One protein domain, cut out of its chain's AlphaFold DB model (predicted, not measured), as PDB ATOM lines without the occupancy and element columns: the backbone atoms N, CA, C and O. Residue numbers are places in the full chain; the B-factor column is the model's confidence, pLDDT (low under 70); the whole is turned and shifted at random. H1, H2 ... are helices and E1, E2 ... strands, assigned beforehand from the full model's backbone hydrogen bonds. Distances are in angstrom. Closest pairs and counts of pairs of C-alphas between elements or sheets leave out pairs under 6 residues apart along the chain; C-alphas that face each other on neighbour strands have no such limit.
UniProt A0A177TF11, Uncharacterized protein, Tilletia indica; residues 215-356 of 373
ATOM      1  N   LYS A 215       9.865  -2.244  29.766       43.34
ATOM      2  CA  LYS A 215      10.374  -0.864  29.722       43.34
ATOM      3  C   LYS A 215      11.485  -0.627  30.762       43.34
ATOM      4  O   LYS A 215      12.185   0.380  30.671       43.34
ATOM      5  N   THR A 216      11.677  -1.544  31.721       47.69
ATOM      6  CA  THR A 216      12.767  -1.491  32.712       47.69
ATOM      7  C   THR A 216      14.048  -2.210  32.276       47.69
ATOM      8  O   THR A 216      15.099  -1.886  32.816       47.69
ATOM      9  N   GLU A 217      14.044  -3.073  31.248       48.03
ATOM     10  CA  GLU A 217      15.293  -3.695  30.751       48.03
ATOM     11  C   GLU A 217      16.308  -2.651  30.275       48.03
ATOM     12  O   GLU A 217      17.503  -2.727  30.564       48.03
ATOM     13  N   ASP A 218      15.804  -1.621  29.603       50.84
ATOM     14  CA  ASP A 218      16.589  -0.497  29.109       50.84
ATOM     15  C   ASP A 218      16.995   0.465  30.254       50.84
ATOM     16  O   ASP A 218      17.929   1.259  30.126       50.84
ATOM     17  N   PHE A 219      16.316   0.364  31.405       49.69
ATOM     18  CA  PHE A 219      16.570   1.110  32.639       49.69
ATOM     19  C   PHE A 219      17.565   0.410  33.592       49.69
ATOM     20  O   PHE A 219      18.227   1.079  34.381       49.69
ATOM     21  N   CYS A 220      17.756  -0.909  33.477       55.47
ATOM     22  CA  CYS A 220      18.777  -1.662  34.223       55.47
ATOM     23  C   CYS A 220      20.225  -1.337  33.789       55.47
ATOM     24  O   CYS A 220      21.190  -1.801  34.407       55.47
ATOM     25  N   LYS A 221      20.407  -0.524  32.737       65.56
ATOM     26  CA  LYS A 221      21.712   0.035  32.357       65.56
ATOM     27  C   LYS A 221      22.193   1.036  33.422       65.56
ATOM     28  O   LYS A 221      21.399   1.878  33.849       65.56
ATOM     29  N   PRO A 222      23.489   1.021  33.801       67.75
ATOM     30  CA  PRO A 222      24.042   1.927  34.813       67.75
ATOM     31  C   PRO A 222      23.688   3.399  34.591       67.75
ATOM     32  O   PRO A 222      23.375   4.102  35.540       67.75
ATOM     33  N   GLU A 223      23.692   3.857  33.340       71.94
ATOM     34  CA  GLU A 223      23.464   5.255  32.962       71.94
ATOM     35  C   GLU A 223      22.070   5.761  33.351       71.94
ATOM     36  O   GLU A 223      21.944   6.819  33.964       71.94
ATOM     37  N   ARG A 224      21.013   4.998  33.040       71.31
ATOM     38  CA  ARG A 224      19.638   5.400  33.373       71.31
ATOM     39  C   ARG A 224      19.354   5.266  34.862       71.31
ATOM     40  O   ARG A 224      18.689   6.132  35.427       71.31
ATOM     41  N   TRP A 225      19.905   4.233  35.497       73.94
ATOM     42  CA  TRP A 225      19.854   4.079  36.947       73.94
ATOM     43  C   TRP A 225      20.489   5.275  37.660       73.94
ATOM     44  O   TRP A 225      19.872   5.872  38.538       73.94
ATOM     45  N   LEU A 226      21.696   5.667  37.237       76.00
ATOM     46  CA  LEU A 226      22.401   6.838  37.753       76.00
ATOM     47  C   LEU A 226      21.626   8.132  37.495       76.00
ATOM     48  O   LEU A 226      21.551   8.957  38.396       76.00
ATOM     49  N   ALA A 227      21.002   8.293  36.327       78.12
ATOM     50  CA  ALA A 227      20.187   9.468  36.020       78.12
ATOM     51  C   ALA A 227      18.931   9.579  36.904       78.12
ATOM     52  O   ALA A 227      18.563  10.674  37.318       78.12
ATOM     53  N   ALA A 228      18.261   8.464  37.209       79.50
ATOM     54  CA  ALA A 228      17.125   8.470  38.134       79.50
ATOM     55  C   ALA A 228      17.570   8.812  39.547       79.50
ATOM     56  O   ALA A 228      16.964   9.638  40.218       79.50
ATOM     57  N   LEU A 229      18.672   8.202  39.957       78.56
ATOM     58  CA  LEU A 229      19.314   8.478  41.214       78.56
ATOM     59  C   LEU A 229      19.688   9.988  41.309       78.56
ATOM     60  O   LEU A 229      19.291  10.647  42.266       78.56
ATOM     61  N   GLU A 230      20.304  10.601  40.298       81.38
ATOM     62  CA  GLU A 230      20.596  12.050  40.289       81.38
ATOM     63  C   GLU A 230      19.369  12.945  40.546       81.38
ATOM     64  O   GLU A 230      19.514  14.042  41.077       81.38
ATOM     65  N   LYS A 231      18.144  12.494  40.243       79.75
ATOM     66  CA  LYS A 231      16.917  13.246  40.570       79.75
ATOM     67  C   LYS A 231      16.522  13.179  42.047       79.75
ATOM     68  O   LYS A 231      15.733  13.998  42.504       79.75
ATOM     69  N   ILE A 232      17.041  12.203  42.786       75.81
ATOM     70  CA  ILE A 232      16.818  12.003  44.226       75.81
ATOM     71  C   ILE A 232      17.874  12.766  45.043       75.81
ATOM     72  O   ILE A 232      17.685  12.991  46.237       75.81
ATOM     73  N   GLY A 233      18.982  13.195  44.428       71.38
ATOM     74  CA  GLY A 233      20.041  13.901  45.141       71.38
ATOM     75  C   GLY A 233      21.298  14.192  44.320       71.38
ATOM     76  O   GLY A 233      21.250  14.800  43.257       71.38
ATOM     77  N   ARG A 234      22.470  13.855  44.873       63.41
ATOM     78  CA  ARG A 234      23.781  14.185  44.283       63.41
ATOM     79  C   ARG A 234      24.165  13.238  43.142       63.41
ATOM     80  O   ARG A 234      23.619  12.154  42.997       63.41
ATOM     81  N   LYS A 235      25.183  13.632  42.369       65.88
ATOM     82  CA  LYS A 235      25.798  12.776  41.348       65.88
ATOM     83  C   LYS A 235      26.476  11.562  41.965       65.88
ATOM     84  O   LYS A 235      27.326  11.695  42.846       65.88
ATOM     85  N   TRP A 236      26.148  10.392  41.434       72.88
ATOM     86  CA  TRP A 236      26.694   9.115  41.876       72.88
ATOM     87  C   TRP A 236      27.448   8.411  40.754       72.88
ATOM     88  O   TRP A 236      27.335   8.764  39.583       72.88
ATOM     89  N   THR A 237      28.267   7.423  41.114       65.38
ATOM     90  CA  THR A 237      29.040   6.646  40.139       65.38
ATOM     91  C   THR A 237      28.838   5.164  40.375       65.38
ATOM     92  O   THR A 237      28.895   4.675  41.503       65.38
ATOM     93  N   LEU A 238      28.610   4.447  39.283       67.44
ATOM     94  CA  LEU A 238      28.378   3.019  39.273       67.44
ATOM     95  C   LEU A 238      29.056   2.457  38.027       67.44
ATOM     96  O   LEU A 238      28.775   2.895  36.915       67.44
ATOM     97  N   ARG A 239      29.993   1.530  38.224       60.78
ATOM     98  CA  ARG A 239      30.782   0.942  37.129       60.78
ATOM     99  C   ARG A 239      30.185  -0.355  36.585       60.78
ATOM    100  O   ARG A 239      30.525  -0.752  35.479       60.78
ATOM    101  N   GLU A 240      29.325  -1.011  37.357       64.69
ATOM    102  CA  GLU A 240      28.777  -2.331  37.041       64.69
ATOM    103  C   GLU A 240      27.289  -2.230  36.705       64.69
ATOM    104  O   GLU A 240      26.562  -1.436  37.302       64.69
ATOM    105  N   SER A 241      26.831  -3.042  35.749       63.66
ATOM    106  CA  SER A 241      25.398  -3.225  35.505       63.66
ATOM    107  C   SER A 241      24.759  -3.885  36.716       63.66
ATOM    108  O   SER A 241      25.301  -4.836  37.275       63.66
ATOM    109  N   ILE A 242      23.613  -3.348  37.117       67.62
ATOM    110  CA  ILE A 242      22.829  -3.854  38.231       67.62
ATOM    111  C   ILE A 242      21.645  -4.636  37.649       67.62
ATOM    112  O   ILE A 242      21.150  -4.291  36.576       67.62
ATOM    113  N   TRP A 243      21.166  -5.651  38.374       62.19
ATOM    114  CA  TRP A 243      19.864  -6.322  38.184       62.19
ATOM    115  C   TRP A 243      19.783  -7.418  37.140       62.19
ATOM    116  O   TRP A 243      19.156  -8.444  37.405       62.19
ATOM    117  N   LYS A 244      20.367  -7.199  35.963       62.44
ATOM    118  CA  LYS A 244      20.280  -8.146  34.856       62.44
ATOM    119  C   LYS A 244      21.624  -8.237  34.165       62.44
ATOM    120  O   LYS A 244      22.147  -7.246  33.664       62.44
ATOM    121  N   ARG A 245      22.165  -9.449  34.099       61.38
ATOM    122  CA  ARG A 245      23.374  -9.731  33.334       61.38
ATOM    123  C   ARG A 245      23.082 -10.853  32.356       61.38
ATOM    124  O   ARG A 245      22.657 -11.940  32.735       61.38
ATOM    125  N   THR A 246      23.311 -10.580  31.080       61.81
ATOM    126  CA  THR A 246      23.388 -11.623  30.064       61.81
ATOM    127  C   THR A 246      24.754 -12.272  30.196       61.81
ATOM    128  O   THR A 246      25.775 -11.601  30.024       61.81
ATOM    129  N   ILE A 247      24.796 -13.554  30.549       61.84
ATOM    130  CA  ILE A 247      26.063 -14.244  30.794       61.84
ATOM    131  C   ILE A 247      26.232 -15.395  29.803       61.84
ATOM    132  O   ILE A 247      25.316 -16.183  29.576       61.84
ATOM    133  N   PHE A 248      27.427 -15.493  29.217       55.53
ATOM    134  CA  PHE A 248      27.827 -16.628  28.378       55.53
ATOM    135  C   PHE A 248      28.236 -17.856  29.208       55.53
ATOM    136  O   PHE A 248      28.161 -18.983  28.728       55.53
ATOM    137  N   ASP A 249      28.625 -17.648  30.467       58.09
ATOM    138  CA  ASP A 249      28.986 -18.695  31.416       58.09
ATOM    139  C   ASP A 249      28.393 -18.439  32.808       58.09
ATOM    140  O   ASP A 249      28.773 -17.495  33.494       58.09
ATOM    141  N   ALA A 250      27.516 -19.331  33.276       52.72
ATOM    142  CA  ALA A 250      26.909 -19.232  34.605       52.72
ATOM    143  C   ALA A 250      27.924 -19.212  35.776       52.72
ATOM    144  O   ALA A 250      27.532 -18.901  36.897       52.72
ATOM    145  N   ALA A 251      29.203 -19.533  35.534       50.62
ATOM    146  CA  ALA A 251      30.262 -19.511  36.542       50.62
ATOM    147  C   ALA A 251      30.838 -18.111  36.841       50.62
ATOM    148  O   ALA A 251      31.572 -17.965  37.818       50.62
ATOM    149  N   SER A 252      30.515 -17.056  36.072       55.75
ATOM    150  CA  SER A 252      30.923 -15.691  36.446       55.75
ATOM    151  C   SER A 252      30.053 -15.195  37.613       55.75
ATOM    152  O   SER A 252      28.984 -14.618  37.425       55.75
ATOM    153  N   ALA A 253      30.507 -15.514  38.822       56.28
ATOM    154  CA  ALA A 253      29.689 -15.814  39.994       56.28
ATOM    155  C   ALA A 253      29.195 -14.622  40.827       56.28
ATOM    156  O   ALA A 253      28.712 -14.848  41.930       56.28
ATOM    157  N   GLN A 254      29.332 -13.376  40.376       68.44
ATOM    158  CA  GLN A 254      28.908 -12.224  41.175       68.44
ATOM    159  C   GLN A 254      28.014 -11.289  40.380       68.44
ATOM    160  O   GLN A 254      28.399 -10.772  39.329       68.44
ATOM    161  N   GLU A 255      26.821 -11.079  40.924       72.50
ATOM    162  CA  GLU A 255      25.838 -10.155  40.383       72.50
ATOM    163  C   GLU A 255      25.435  -9.147  41.450       72.50
ATOM    164  O   GLU A 255      24.864  -9.543  42.475       72.50
ATOM    165  N   PRO A 256      25.737  -7.857  41.240       75.75
ATOM    166  CA  PRO A 256      25.233  -6.806  42.098       75.75
ATOM    167  C   PRO A 256      23.751  -6.542  41.794       75.75
ATOM    168  O   PRO A 256      23.352  -6.235  40.669       75.75
ATOM    169  N   LEU A 257      22.932  -6.622  42.833       76.81
ATOM    170  CA  LEU A 257      21.572  -6.100  42.872       76.81
ATOM    171  C   LEU A 257      21.609  -4.785  43.649       76.81
ATOM    172  O   LEU A 257      22.206  -4.717  44.716       76.81
ATOM    173  N   GLY A 258      21.023  -3.722  43.122       78.38
ATOM    174  CA  GLY A 258      20.893  -2.448  43.824       78.38
ATOM    175  C   GLY A 258      19.668  -2.553  44.701       78.38
ATOM    176  O   GLY A 258      18.740  -3.217  44.315       78.38
ATOM    177  N   LEU A 259      19.608  -1.988  45.888       84.50
ATOM    178  CA  LEU A 259      18.368  -2.015  46.659       84.50
ATOM    179  C   LEU A 259      18.235  -0.720  47.422       84.50
ATOM    180  O   LEU A 259      19.231  -0.172  47.879       84.50
ATOM    181  N   VAL A 260      17.009  -0.272  47.624       81.62
ATOM    182  CA  VAL A 260      16.691   0.657  48.699       81.62
ATOM    183  C   VAL A 260      16.130  -0.171  49.846       81.62
ATOM    184  O   VAL A 260      15.117  -0.854  49.694       81.62
ATOM    185  N   VAL A 261      16.806  -0.161  50.993       83.88
ATOM    186  CA  VAL A 261      16.390  -0.949  52.161       83.88
ATOM    187  C   VAL A 261      16.514  -0.147  53.452       83.88
ATOM    188  O   VAL A 261      17.466   0.623  53.605       83.88
ATOM    189  N   PRO A 262      15.592  -0.339  54.409       77.75
ATOM    190  CA  PRO A 262      15.780   0.141  55.767       77.75
ATOM    191  C   PRO A 262      16.747  -0.783  56.532       77.75
ATOM    192  O   PRO A 262      16.778  -1.996  56.316       77.75
ATOM    193  N   LEU A 263      17.505  -0.213  57.475       72.69
ATOM    194  CA  LEU A 263      18.204  -0.951  58.542       72.69
ATOM    195  C   LEU A 263      19.212  -2.023  58.072       72.69
ATOM    196  O   LEU A 263      19.337  -3.088  58.687       72.69
ATOM    197  N   ARG A 264      20.004  -1.738  57.031       82.06
ATOM    198  CA  ARG A 264      21.011  -2.668  56.476       82.06
ATOM    199  C   ARG A 264      21.929  -3.280  57.544       82.06
ATOM    200  O   ARG A 264      22.281  -4.458  57.463       82.06
ATOM    201  N   GLN A 265      22.338  -2.483  58.532       75.44
ATOM    202  CA  GLN A 265      23.249  -2.907  59.605       75.44
ATOM    203  C   GLN A 265      22.699  -4.095  60.408       75.44
ATOM    204  O   GLN A 265      23.455  -5.001  60.763       75.44
ATOM    205  N   HIS A 266      21.382  -4.140  60.630       77.75
ATOM    206  CA  HIS A 266      20.742  -5.242  61.341       77.75
ATOM    207  C   HIS A 266      20.836  -6.548  60.540       77.75
ATOM    208  O   HIS A 266      21.199  -7.587  61.088       77.75
ATOM    209  N   LEU A 267      20.629  -6.488  59.220       80.81
ATOM    210  CA  LEU A 267      20.763  -7.650  58.335       80.81
ATOM    211  C   LEU A 267      22.205  -8.180  58.297       80.81
ATOM    212  O   LEU A 267      22.422  -9.391  58.325       80.81
ATOM    213  N   GLN A 268      23.199  -7.289  58.290       78.00
ATOM    214  CA  GLN A 268      24.614  -7.675  58.294       78.00
ATOM    215  C   GLN A 268      25.075  -8.342  59.589       78.00
ATOM    216  O   GLN A 268      25.956  -9.198  59.534       78.00
ATOM    217  N   SER A 269      24.484  -7.981  60.732       73.69
ATOM    218  CA  SER A 269      24.854  -8.544  62.042       73.69
ATOM    219  C   SER A 269      24.730 -10.074  62.102       73.69
ATOM    220  O   SER A 269      25.379 -10.723  62.915       73.69
ATOM    221  N   THR A 270      23.962 -10.660  61.181       73.62
ATOM    222  CA  THR A 270      23.759 -12.109  61.054       73.62
ATOM    223  C   THR A 270      24.836 -12.841  60.247       73.62
ATOM    224  O   THR A 270      24.794 -14.063  60.120       73.62
ATOM    225  N   GLY A 271      25.797 -12.125  59.655       75.06
ATOM    226  CA  GLY A 271      26.912 -12.688  58.883       75.06
ATOM    227  C   GLY A 271      26.553 -13.171  57.470       75.06
ATOM    228  O   GLY A 271      27.349 -12.992  56.549       75.06
ATOM    229  N   ARG A 272      25.341 -13.703  57.239       79.56
ATOM    230  CA  ARG A 272      24.908 -14.217  55.919       79.56
ATOM    231  C   ARG A 272      24.824 -13.130  54.844       79.56
ATOM    232  O   ARG A 272      25.134 -13.384  53.684       79.56
ATOM    233  N   PHE A 273      24.426 -11.918  55.225       83.88
ATOM    234  CA  PHE A 273      24.246 -10.787  54.308       83.88
ATOM    235  C   PHE A 273      25.446  -9.828  54.302       83.88
ATOM    236  O   PHE A 273      25.297  -8.638  54.038       83.88
ATOM    237  N   ALA A 274      26.664 -10.324  54.556       81.94
ATOM    238  CA  ALA A 274      27.889  -9.513  54.523       81.94
ATOM    239  C   ALA A 274      28.174  -8.865  53.148       81.94
ATOM    240  O   ALA A 274      28.901  -7.870  53.051       81.94
ATOM    241  N   THR A 275      27.591  -9.403  52.072       85.56
ATOM    242  CA  THR A 275      27.677  -8.838  50.718       85.56
ATOM    243  C   THR A 275      26.712  -7.677  50.474       85.56
ATOM    244  O   THR A 275      26.862  -6.989  49.469       85.56
ATOM    245  N   LEU A 276      25.757  -7.423  51.376       88.62
ATOM    246  CA  LEU A 276      24.874  -6.260  51.331       88.62
ATOM    247  C   LEU A 276      25.617  -5.037  51.872       88.62
ATOM    248  O   LEU A 276      25.862  -4.930  53.072       88.62
ATOM    249  N   ARG A 277      25.993  -4.102  51.006       88.38
ATOM    250  CA  ARG A 277      26.814  -2.930  51.342       88.38
ATOM    251  C   ARG A 277      26.103  -1.657  50.925       88.38
ATOM    252  O   ARG A 277      25.419  -1.647  49.915       88.38
ATOM    253  N   ARG A 278      26.297  -0.568  51.663       86.69
ATOM    254  CA  ARG A 278      25.835   0.751  51.218       86.69
ATOM    255  C   ARG A 278      26.565   1.136  49.928       86.69
ATOM    256  O   ARG A 278      27.773   0.902  49.812       86.69
ATOM    257  N   LEU A 279      25.847   1.708  48.966       83.69
ATOM    258  CA  LEU A 279      26.458   2.288  47.775       83.69
ATOM    259  C   LEU A 279      27.385   3.437  48.209       83.69
ATOM    260  O   LEU A 279      27.090   4.183  49.139       83.69
ATOM    261  N   ARG A 280      28.567   3.551  47.601       80.38
ATOM    262  CA  ARG A 280      29.533   4.578  48.017       80.38
ATOM    263  C   ARG A 280      28.997   5.970  47.690       80.38
ATOM    264  O   ARG A 280      28.403   6.165  46.634       80.38
ATOM    265  N   ASN A 281      29.290   6.933  48.564       74.38
ATOM    266  CA  ASN A 281      28.920   8.343  48.404       74.38
ATOM    267  C   ASN A 281      27.401   8.593  48.315       74.38
ATOM    268  O   ASN A 281      26.986   9.590  47.726       74.38
ATOM    269  N   THR A 282      26.574   7.704  48.873       74.50
ATOM    270  CA  THR A 282      25.130   7.931  49.011       74.50
ATOM    271  C   THR A 282      24.782   8.384  50.417       74.50
ATOM    272  O   THR A 282      25.262   7.807  51.397       74.50
ATOM    273  N   ASP A 283      23.914   9.387  50.511       80.69
ATOM    274  CA  ASP A 283      23.254   9.791  51.751       80.69
ATOM    275  C   ASP A 283      22.000   8.933  51.985       80.69
ATOM    276  O   ASP A 283      21.582   8.172  51.106       80.69
ATOM    277  N   ASP A 284      21.444   9.000  53.193       85.69
ATOM    278  CA  ASP A 284      20.179   8.326  53.481       85.69
ATOM    279  C   ASP A 284      19.047   9.049  52.748       85.69
ATOM    280  O   ASP A 284      19.023  10.280  52.680       85.69
ATOM    281  N   ILE A 285      18.099   8.283  52.219       86.94
ATOM    282  CA  ILE A 285      16.921   8.827  51.549       86.94
ATOM    283  C   ILE A 285      15.707   8.712  52.458       86.94
ATOM    284  O   ILE A 285      15.603   7.786  53.267       86.94
ATOM    285  N   ARG A 286      14.798   9.675  52.322       86.62
ATOM    286  CA  ARG A 286      13.538   9.727  53.060       86.62
ATOM    287  C   ARG A 286      12.372   9.815  52.101       86.62
ATOM    288  O   ARG A 286      12.498  10.433  51.044       86.62
ATOM    289  N   ASP A 287      11.268   9.178  52.453       83.00
ATOM    290  CA  ASP A 287       9.993   9.395  51.779       83.00
ATOM    291  C   ASP A 287       9.146  10.439  52.528       83.00
ATOM    292  O   ASP A 287       9.601  11.042  53.505       83.00
ATOM    293  N   GLU A 288       7.931  10.695  52.044       81.56
ATOM    294  CA  GLU A 288       6.994  11.663  52.629       81.56
ATOM    295  C   GLU A 288       6.626  11.373  54.093       81.56
ATOM    296  O   GLU A 288       6.394  12.306  54.860       81.56
ATOM    297  N   TYR A 289       6.645  10.105  54.514       81.44
ATOM    298  CA  TYR A 289       6.363   9.718  55.900       81.44
ATOM    299  C   TYR A 289       7.591   9.819  56.812       81.44
ATOM    300  O   TYR A 289       7.492   9.608  58.022       81.44
ATOM    301  N   GLY A 290       8.747  10.187  56.257       80.50
ATOM    302  CA  GLY A 290       9.984  10.361  57.004       80.50
ATOM    303  C   GLY A 290      10.698   9.054  57.333       80.50
ATOM    304  O   GLY A 290      11.672   9.101  58.099       80.50
ATOM    305  N   ASP A 291      10.273   7.930  56.740       81.75
ATOM    306  CA  ASP A 291      11.004   6.668  56.823       81.75
ATOM    307  C   ASP A 291      12.441   6.912  56.340       81.75
ATOM    308  O   ASP A 291      12.681   7.738  55.459       81.75
ATOM    309  N   LEU A 292      13.426   6.214  56.909       85.44
ATOM    310  CA  LEU A 292      14.837   6.347  56.528       85.44
ATOM    311  C   LEU A 292      15.314   5.085  55.805       85.44
ATOM    312  O   LEU A 292      15.198   3.980  56.340       85.44
ATOM    313  N   MET A 293      15.885   5.241  54.611       89.00
ATOM    314  CA  MET A 293      16.399   4.126  53.816       89.00
ATOM    315  C   MET A 293      17.818   4.375  53.314       89.00
ATOM    316  O   MET A 293      18.234   5.503  53.050       89.00
ATOM    317  N   GLU A 294      18.549   3.281  53.121       89.31
ATOM    318  CA  GLU A 294      19.888   3.270  52.544       89.31
ATOM    319  C   GLU A 294      19.838   2.728  51.109       89.31
ATOM    320  O   GLU A 294      19.247   1.676  50.847       89.31
ATOM    321  N   ILE A 295      20.544   3.390  50.188       87.75
ATOM    322  CA  ILE A 295      20.842   2.815  48.872       87.75
ATOM    323  C   ILE A 295      21.989   1.819  49.041       87.75
ATOM    324  O   ILE A 295      23.096   2.179  49.450       87.75
ATOM    325  N   CYS A 296      21.724   0.565  48.712       88.75
ATOM    326  CA  CYS A 296      22.589  -0.577  48.940       88.75
ATOM    327  C   CYS A 296      22.892  -1.328  47.641       88.75
ATOM    328  O   CYS A 296      22.160  -1.249  46.662       88.75
ATOM    329  N   LEU A 297      23.980  -2.088  47.652       87.06
ATOM    330  CA  LEU A 297      24.332  -3.105  46.677       87.06
ATOM    331  C   LEU A 297      24.395  -4.446  47.405       87.06
ATOM    332  O   LEU A 297      25.118  -4.584  48.390       87.06
ATOM    333  N   TRP A 298      23.661  -5.433  46.920       86.62
ATOM    334  CA  TRP A 298      23.714  -6.810  47.373       86.62
ATOM    335  C   TRP A 298      24.306  -7.682  46.279       86.62
ATOM    336  O   TRP A 298      23.695  -7.897  45.236       86.62
ATOM    337  N   THR A 299      25.510  -8.189  46.515       84.44
ATOM    338  CA  THR A 299      26.145  -9.124  45.586       84.44
ATOM    339  C   THR A 299      25.706 -10.550  45.905       84.44
ATOM    340  O   THR A 299      25.962 -11.041  47.012       84.44
ATOM    341  N   THR A 300      25.078 -11.226  44.941       79.56
ATOM    342  CA  THR A 300      24.725 -12.653  45.054       79.56
ATOM    343  C   THR A 300      25.733 -13.526  44.315       79.56
ATOM    344  O   THR A 300      26.326 -13.098  43.324       79.56
ATOM    345  N   ASN A 301      25.930 -14.752  44.802       76.69
ATOM    346  CA  ASN A 301      26.760 -15.773  44.166       76.69
ATOM    347  C   ASN A 301      26.060 -17.148  44.207       76.69
ATOM    348  O   ASN A 301      25.005 -17.261  44.832       76.69
ATOM    349  N   PRO A 302      26.586 -18.198  43.547       71.56
ATOM    350  CA  PRO A 302      25.970 -19.527  43.530       71.56
ATOM    351  C   PRO A 302      25.663 -20.153  44.900       71.56
ATOM    352  O   PRO A 302      24.790 -21.016  44.975       71.56
ATOM    353  N   GLU A 303      26.341 -19.723  45.967       73.62
ATOM    354  CA  GLU A 303      26.155 -20.214  47.338       73.62
ATOM    355  C   GLU A 303      25.120 -19.388  48.117       73.62
ATOM    356  O   GLU A 303      24.352 -19.932  48.910       73.62
ATOM    357  N   THR A 304      25.072 -18.073  47.884       76.75
ATOM    358  CA  THR A 304      24.223 -17.133  48.638       76.75
ATOM    359  C   THR A 304      22.902 -16.803  47.955       76.75
ATOM    360  O   THR A 304      22.011 -16.269  48.610       76.75
ATOM    361  N   MET A 305      22.759 -17.135  46.669       76.62
ATOM    362  CA  MET A 305      21.570 -16.829  45.861       76.62
ATOM    363  C   MET A 305      20.330 -17.656  46.200       76.62
ATOM    364  O   MET A 305      19.236 -17.318  45.760       76.62
ATOM    365  N   TRP A 306      20.504 -18.785  46.890       80.00
ATOM    366  CA  TRP A 306      19.390 -19.658  47.235       80.00
ATOM    367  C   TRP A 306      18.676 -19.126  48.465       80.00
ATOM    368  O   TRP A 306      19.298 -18.855  49.504       80.00
ATOM    369  N   GLU A 307      17.355 -19.048  48.352       83.06
ATOM    370  CA  GLU A 307      16.506 -18.719  49.478       83.06
ATOM    371  C   GLU A 307      16.673 -19.773  50.592       83.06
ATOM    372  O   GLU A 307      16.573 -20.979  50.334       83.06
ATOM    373  N   PRO A 308      16.932 -19.352  51.843       82.62
ATOM    374  CA  PRO A 308      16.940 -20.254  52.992       82.62
ATOM    375  C   PRO A 308      15.591 -20.959  53.165       82.62
ATOM    376  O   PRO A 308      14.568 -20.448  52.734       82.62
ATOM    377  N   ARG A 309      15.548 -22.121  53.822       76.12
ATOM    378  CA  ARG A 309      14.284 -22.866  53.977       76.12
ATOM    379  C   ARG A 309      13.286 -22.180  54.915       76.12
ATOM    380  O   ARG A 309      12.083 -22.225  54.662       76.12
ATOM    381  N   ASP A 310      13.776 -21.589  56.000       74.88
ATOM    382  CA  ASP A 310      12.970 -20.954  57.041       74.88
ATOM    383  C   ASP A 310      13.808 -20.040  57.963       74.88
ATOM    384  O   ASP A 310      14.999 -19.787  57.744       74.88
ATOM    385  N   GLY A 311      13.139 -19.477  58.973       80.56
ATOM    386  CA  GLY A 311      13.743 -18.640  60.005       80.56
ATOM    387  C   GLY A 311      14.038 -17.205  59.567       80.56
ATOM    388  O   GLY A 311      13.547 -16.709  58.552       80.56
ATOM    389  N   PHE A 312      14.864 -16.519  60.359       82.06
ATOM    390  CA  PHE A 312      15.217 -15.117  60.121       82.06
ATOM    391  C   PHE A 312      15.886 -14.906  58.757       82.06
ATOM    392  O   PHE A 312      15.538 -13.977  58.035       82.06
ATOM    393  N   HIS A 313      16.817 -15.784  58.366       81.94
ATOM    394  CA  HIS A 313      17.511 -15.660  57.082       81.94
ATOM    395  C   HIS A 313      16.559 -15.789  55.890       81.94
ATOM    396  O   HIS A 313      16.765 -15.109  54.889       81.94
ATOM    397  N   TRP A 314      15.529 -16.633  55.991       83.00
ATOM    398  CA  TRP A 314      14.473 -16.726  54.983       83.00
ATOM    399  C   TRP A 314      13.704 -15.406  54.870       83.00
ATOM    400  O   TRP A 314      13.619 -14.843  53.781       83.00
ATOM    401  N   ALA A 315      13.234 -14.864  55.997       80.69
ATOM    402  CA  ALA A 315      12.488 -13.604  56.023       80.69
ATOM    403  C   ALA A 315      13.328 -12.429  55.495       80.69
ATOM    404  O   ALA A 315      12.855 -11.636  54.684       80.69
ATOM    405  N   ALA A 316      14.598 -12.355  55.893       84.69
ATOM    406  CA  ALA A 316      15.548 -11.366  55.398       84.69
ATOM    407  C   ALA A 316      15.816 -11.521  53.893       84.69
ATOM    408  O   ALA A 316      15.874 -10.526  53.177       84.69
ATOM    409  N   HIS A 317      15.941 -12.752  53.388       84.00
ATOM    410  CA  HIS A 317      16.100 -12.993  51.955       84.00
ATOM    411  C   HIS A 317      14.851 -12.559  51.176       84.00
ATOM    412  O   HIS A 317      14.982 -11.884  50.162       84.00
ATOM    413  N   GLN A 318      13.647 -12.871  51.666       79.06
ATOM    414  CA  GLN A 318      12.392 -12.406  51.066       79.06
ATOM    415  C   GLN A 318      12.284 -10.879  51.071       79.06
ATOM    416  O   GLN A 318      11.974 -10.294  50.038       79.06
ATOM    417  N   LEU A 319      12.622 -10.225  52.185       84.06
ATOM    418  CA  LEU A 319      12.695  -8.765  52.265       84.06
ATOM    419  C   LEU A 319      13.636  -8.198  51.200       84.06
ATOM    420  O   LEU A 319      13.263  -7.257  50.506       84.06
ATOM    421  N   LEU A 320      14.838  -8.766  51.055       85.12
ATOM    422  CA  LEU A 320      15.807  -8.303  50.066       85.12
ATOM    423  C   LEU A 320      15.310  -8.526  48.642       85.12
ATOM    424  O   LEU A 320      15.419  -7.607  47.849       85.12
ATOM    425  N   ILE A 321      14.721  -9.676  48.309       79.31
ATOM    426  CA  ILE A 321      14.150  -9.920  46.974       79.31
ATOM    427  C   ILE A 321      13.002  -8.947  46.670       79.31
ATOM    428  O   ILE A 321      12.973  -8.358  45.590       79.31
ATOM    429  N   THR A 322      12.095  -8.726  47.623       77.62
ATOM    430  CA  THR A 322      10.973  -7.790  47.470       77.62
ATOM    431  C   THR A 322      11.457  -6.352  47.332       77.62
ATOM    432  O   THR A 322      11.033  -5.651  46.414       77.62
ATOM    433  N   ALA A 323      12.391  -5.923  48.186       82.69
ATOM    434  CA  ALA A 323      13.049  -4.627  48.063       82.69
ATOM    435  C   ALA A 323      13.760  -4.509  46.719       82.69
ATOM    436  O   ALA A 323      13.724  -3.449  46.102       82.69
ATOM    437  N   ALA A 324      14.349  -5.601  46.230       79.69
ATOM    438  CA  ALA A 324      15.004  -5.630  44.944       79.69
ATOM    439  C   ALA A 324      13.998  -5.269  43.827       79.69
ATOM    440  O   ALA A 324      14.107  -4.242  43.158       79.69
ATOM    441  N   THR A 325      12.942  -6.068  43.692       74.50
ATOM    442  CA  THR A 325      11.872  -5.834  42.715       74.50
ATOM    443  C   THR A 325      11.281  -4.426  42.818       74.50
ATOM    444  O   THR A 325      11.136  -3.739  41.804       74.50
ATOM    445  N   LEU A 326      10.951  -3.984  44.034       75.94
ATOM    446  CA  LEU A 326      10.345  -2.676  44.269       75.94
ATOM    447  C   LEU A 326      11.302  -1.541  43.874       75.94
ATOM    448  O   LEU A 326      10.879  -0.612  43.194       75.94
ATOM    449  N   THR A 327      12.594  -1.636  44.209       81.75
ATOM    450  CA  THR A 327      13.580  -0.596  43.862       81.75
ATOM    451  C   THR A 327      13.669  -0.389  42.352       81.75
ATOM    452  O   THR A 327      13.732   0.756  41.905       81.75
ATOM    453  N   VAL A 328      13.645  -1.464  41.552       74.38
ATOM    454  CA  VAL A 328      13.649  -1.354  40.079       74.38
ATOM    455  C   VAL A 328      12.475  -0.512  39.597       74.38
ATOM    456  O   VAL A 328      12.660   0.435  38.831       74.38
ATOM    457  N   TRP A 329      11.278  -0.835  40.082       72.38
ATOM    458  CA  TRP A 329      10.063  -0.124  39.713       72.38
ATOM    459  C   TRP A 329      10.096   1.342  40.163       72.38
ATOM    460  O   TRP A 329       9.832   2.240  39.361       72.38
ATOM    461  N   THR A 330      10.476   1.610  41.414       75.25
ATOM    462  CA  THR A 330      10.501   2.972  41.960       75.25
ATOM    463  C   THR A 330      11.523   3.846  41.239       75.25
ATOM    464  O   THR A 330      11.230   4.990  40.900       75.25
ATOM    465  N   MET A 331      12.714   3.323  40.945       77.31
ATOM    466  CA  MET A 331      13.721   4.084  40.206       77.31
ATOM    467  C   MET A 331      13.272   4.391  38.777       77.31
ATOM    468  O   MET A 331      13.524   5.489  38.286       77.31
ATOM    469  N   TRP A 332      12.554   3.476  38.123       70.44
ATOM    470  CA  TRP A 332      11.957   3.751  36.818       70.44
ATOM    471  C   TRP A 332      10.911   4.880  36.879       70.44
ATOM    472  O   TRP A 332      10.907   5.758  36.010       70.44
ATOM    473  N   GLN A 333      10.070   4.918  37.918       69.06
ATOM    474  CA  GLN A 333       9.118   6.018  38.133       69.06
ATOM    475  C   GLN A 333       9.834   7.361  38.290       69.06
ATOM    476  O   GLN A 333       9.483   8.347  37.638       69.06
ATOM    477  N   VAL A 334      10.907   7.388  39.083       74.69
ATOM    478  CA  VAL A 334      11.732   8.589  39.252       74.69
ATOM    479  C   VAL A 334      12.377   9.019  37.932       74.69
ATOM    480  O   VAL A 334      12.344  10.195  37.545       74.69
ATOM    481  N   ALA A 335      12.906   8.067  37.166       69.25
ATOM    482  CA  ALA A 335      13.446   8.322  35.834       69.25
ATOM    483  C   ALA A 335      12.411   8.947  34.894       69.25
ATOM    484  O   ALA A 335      12.747   9.843  34.117       69.25
ATOM    485  N   SER A 336      11.155   8.527  35.026       66.94
ATOM    486  CA  SER A 336      10.019   9.010  34.239       66.94
ATOM    487  C   SER A 336       9.492  10.376  34.697       66.94
ATOM    488  O   SER A 336       8.695  10.981  33.990       66.94
ATOM    489  N   GLY A 337       9.986  10.908  35.822       69.12
ATOM    490  CA  GLY A 337       9.686  12.262  36.300       69.12
ATOM    491  C   GLY A 337       8.951  12.324  37.636       69.12
ATOM    492  O   GLY A 337       8.764  13.420  38.157       69.12
ATOM    493  N   THR A 338       8.572  11.185  38.214       73.44
ATOM    494  CA  THR A 338       7.889  11.143  39.510       73.44
ATOM    495  C   THR A 338       8.852  11.505  40.642       73.44
ATOM    496  O   THR A 338       9.990  11.038  40.678       73.44
ATOM    497  N   ALA A 339       8.420  12.334  41.589       78.19
ATOM    498  CA  ALA A 339       9.257  12.687  42.731       78.19
ATOM    499  C   ALA A 339       9.414  11.490  43.685       78.19
ATOM    500  O   ALA A 339       8.446  10.800  43.991       78.19
ATOM    501  N   TRP A 340      10.630  11.246  44.190       83.00
ATOM    502  CA  TRP A 340      10.887  10.137  45.122       83.00
ATOM    503  C   TRP A 340      10.005  10.207  46.375       83.00
ATOM    504  O   TRP A 340       9.444   9.195  46.790       83.00
ATOM    505  N   HIS A 341       9.853  11.401  46.956       81.62
ATOM    506  CA  HIS A 341       9.131  11.570  48.217       81.62
ATOM    507  C   HIS A 341       7.675  11.086  48.128       81.62
ATOM    508  O   HIS A 341       7.197  10.469  49.074       81.62
ATOM    509  N   SER A 342       7.005  11.274  46.984       77.31
ATOM    510  CA  SER A 342       5.596  10.906  46.786       77.31
ATOM    511  C   SER A 342       5.379   9.413  46.527       77.31
ATOM    512  O   SER A 342       4.242   8.970  46.422       77.31
ATOM    513  N   LEU A 343       6.452   8.629  46.375       74.69
ATOM    514  CA  LEU A 343       6.365   7.190  46.102       74.69
ATOM    515  C   LEU A 343       6.273   6.339  47.374       74.69
ATOM    516  O   LEU A 343       6.125   5.126  47.254       74.69
ATOM    517  N   THR A 344       6.381   6.953  48.562       82.94
ATOM    518  CA  THR A 344       6.141   6.311  49.875       82.94
ATOM    519  C   THR A 344       6.797   4.926  49.982       82.94
ATOM    520  O   THR A 344       6.172   3.915  50.321       82.94
ATOM    521  N   TYR A 345       8.080   4.861  49.602       84.69
ATOM    522  CA  TYR A 345       8.800   3.606  49.392       84.69
ATOM    523  C   TYR A 345       8.812   2.721  50.640       84.69
ATOM    524  O   TYR A 345       8.608   1.512  50.520       84.69
ATOM    525  N   GLY A 346       9.042   3.296  51.828       82.56
ATOM    526  CA  GLY A 346       9.128   2.537  53.076       82.56
ATOM    527  C   GLY A 346       7.821   1.808  53.370       82.56
ATOM    528  O   GLY A 346       7.800   0.587  53.567       82.56
ATOM    529  N   ARG A 347       6.707   2.539  53.268       80.88
ATOM    530  CA  ARG A 347       5.354   1.994  53.414       80.88
ATOM    531  C   ARG A 347       5.026   0.956  52.342       80.88
ATOM    532  O   ARG A 347       4.500  -0.109  52.665       80.88
ATOM    533  N   THR A 348       5.372   1.230  51.088       75.56
ATOM    534  CA  THR A 348       5.145   0.306  49.969       75.56
ATOM    535  C   THR A 348       5.922  -0.997  50.160       75.56
ATOM    536  O   THR A 348       5.359  -2.077  49.987       75.56
ATOM    537  N   LEU A 349       7.183  -0.924  50.595       80.56
ATOM    538  CA  LEU A 349       7.997  -2.098  50.911       80.56
ATOM    539  C   LEU A 349       7.399  -2.899  52.067       80.56
ATOM    540  O   LEU A 349       7.285  -4.120  51.973       80.56
ATOM    541  N   HIS A 350       6.992  -2.221  53.144       78.75
ATOM    542  CA  HIS A 350       6.334  -2.864  54.277       78.75
ATOM    543  C   HIS A 350       5.090  -3.638  53.828       78.75
ATOM    544  O   HIS A 350       4.953  -4.820  54.138       78.75
ATOM    545  N   ASN A 351       4.226  -3.010  53.033       70.06
ATOM    546  CA  ASN A 351       3.002  -3.640  52.549       70.06
ATOM    547  C   ASN A 351       3.281  -4.777  51.561       70.06
ATOM    548  O   ASN A 351       2.625  -5.818  51.619       70.06
ATOM    549  N   ALA A 352       4.278  -4.620  50.689       69.31
ATOM    550  CA  ALA A 352       4.704  -5.671  49.772       69.31
ATOM    551  C   ALA A 352       5.199  -6.915  50.522       69.31
ATOM    552  O   ALA A 352       4.916  -8.037  50.114       69.31
ATOM    553  N   VAL A 353       5.888  -6.735  51.650       70.25
ATOM    554  CA  VAL A 353       6.353  -7.847  52.492       70.25
ATOM    555  C   VAL A 353       5.219  -8.443  53.330       70.25
ATOM    556  O   VAL A 353       5.090  -9.663  53.390       70.25
ATOM    557  N   MET A 354       4.391  -7.609  53.964       65.38
ATOM    558  CA  MET A 354       3.353  -8.059  54.901       65.38
ATOM    559  C   MET A 354       2.132  -8.660  54.209       65.38
ATOM    560  O   MET A 354       1.590  -9.661  54.672       65.38
ATOM    561  N   PHE A 355       1.702  -8.060  53.102       58.69
ATOM    562  CA  PHE A 355       0.452  -8.407  52.423       58.69
ATOM    563  C   PHE A 355       0.679  -9.009  51.039       58.69
ATOM    564  O   PHE A 355      -0.284  -9.262  50.321       58.69
ATOM    565  N   SER A 356       1.939  -9.232  50.638       55.88
ATOM    566  CA  SER A 356       2.277  -9.560  49.244       55.88
ATOM    567  C   SER A 356       1.733  -8.511  48.252       55.88
ATOM    568  O   SER A 356       1.367  -8.846  47.128       55.88
TER     569      SER A 356
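AT A GLANCE: This is residues 215 to 356 of the 373 residues of an uncharacterized protein of Tilletia indica (UniProt A0A177TF11). One long helix, H3, crosses one small sheet of three strands, E2, E4 and E3, packing mostly on the edge strand E2. H4 packs on H3 beside the sheet, H1 packs crosswise on H3 near its last residues, and the short strand E1 lies out at the rim, away from the body's middle. The printed part has 142 residues with four named helices and four named strands, in the order H1 E1 E2 H2 E3 E4 H3 H4; the class is mixed, helices and strands. The sheet's order is E2 - E4 - E3, all antiparallel. The whole is compact, with a radius of gyration of the C-alphas of 14.8 A and spans of 38 by 35 by 27 A.

IN THESE COORDINATES: H1, residues 222 to 232, begins at C-alpha 222 (24.042, 1.927, 34.813) and is 15.6 A long. E1 is residues 245 to 247, and E2, residues 255 to 261, is 17.7 A long. H2 is residues 264 to 268 and E3 residues 276 to 278. E4, residues 292 to 300, is 24.3 A long. H3, residues 311 to 336, runs 38.0 A from C-alpha 311 (13.743, -18.640, 60.005). H4, residues 345 to 355, is 14.9 A long and ends at C-alpha 355 (0.452, -8.407, 52.423).

HOW THE PARTS SIT: E2 and E4 are antiparallel at 163 degrees, with N 257 and O 298 2.8 A apart, within hydrogen-bond range. E3 and E4 form a hairpin at 134 degrees, with N 297 and O 277 2.7 A apart, within that range. E2, H2 and E3 make a split strand-helix-strand unit, two strands running the same way with E4 between them, and its crossover is right-handed. H3 is on the sheet at a height of 7.0 A, over E2 and only just over E4, on which 3 of its C-alphas fall; it runs across the strands, at 80 degrees to E2 on the local plane. The closest C-alphas of E2 and H3 are those of Leu 259 and Ala 324, 5.2 A apart. H4 only grazes the sheet, with residues 345 to 349. H3 and H4 touch, through residues 318 to 330 of H3, at a steep tilt of 46 degrees, opposite ways; their closest C-alphas are those of Ala 323 and Leu 349, 6.3 A apart. H1 and H3 touch, through residues 331 to 335 of H3, about perpendicular at 83 degrees; the closest C-alphas are those of Ala 228 and Ala 335, 4.3 A apart. E1 pairs with no named strand. In H2, H3 and H4 every O i to N i+4 pair is within hydrogen-bond range; in H1, 6 of 7.

THE WHOLE: The C-alphas farthest apart, those of Asp 249 and Tyr 289, are 43.8 A apart. The printed part has no cut. The links H1 to E1 and E3 to E4 are long. The mean pLDDT of the printed part is 74.7, and 36 residues are under 70, among them residues 215 to 222 and 237 to 254.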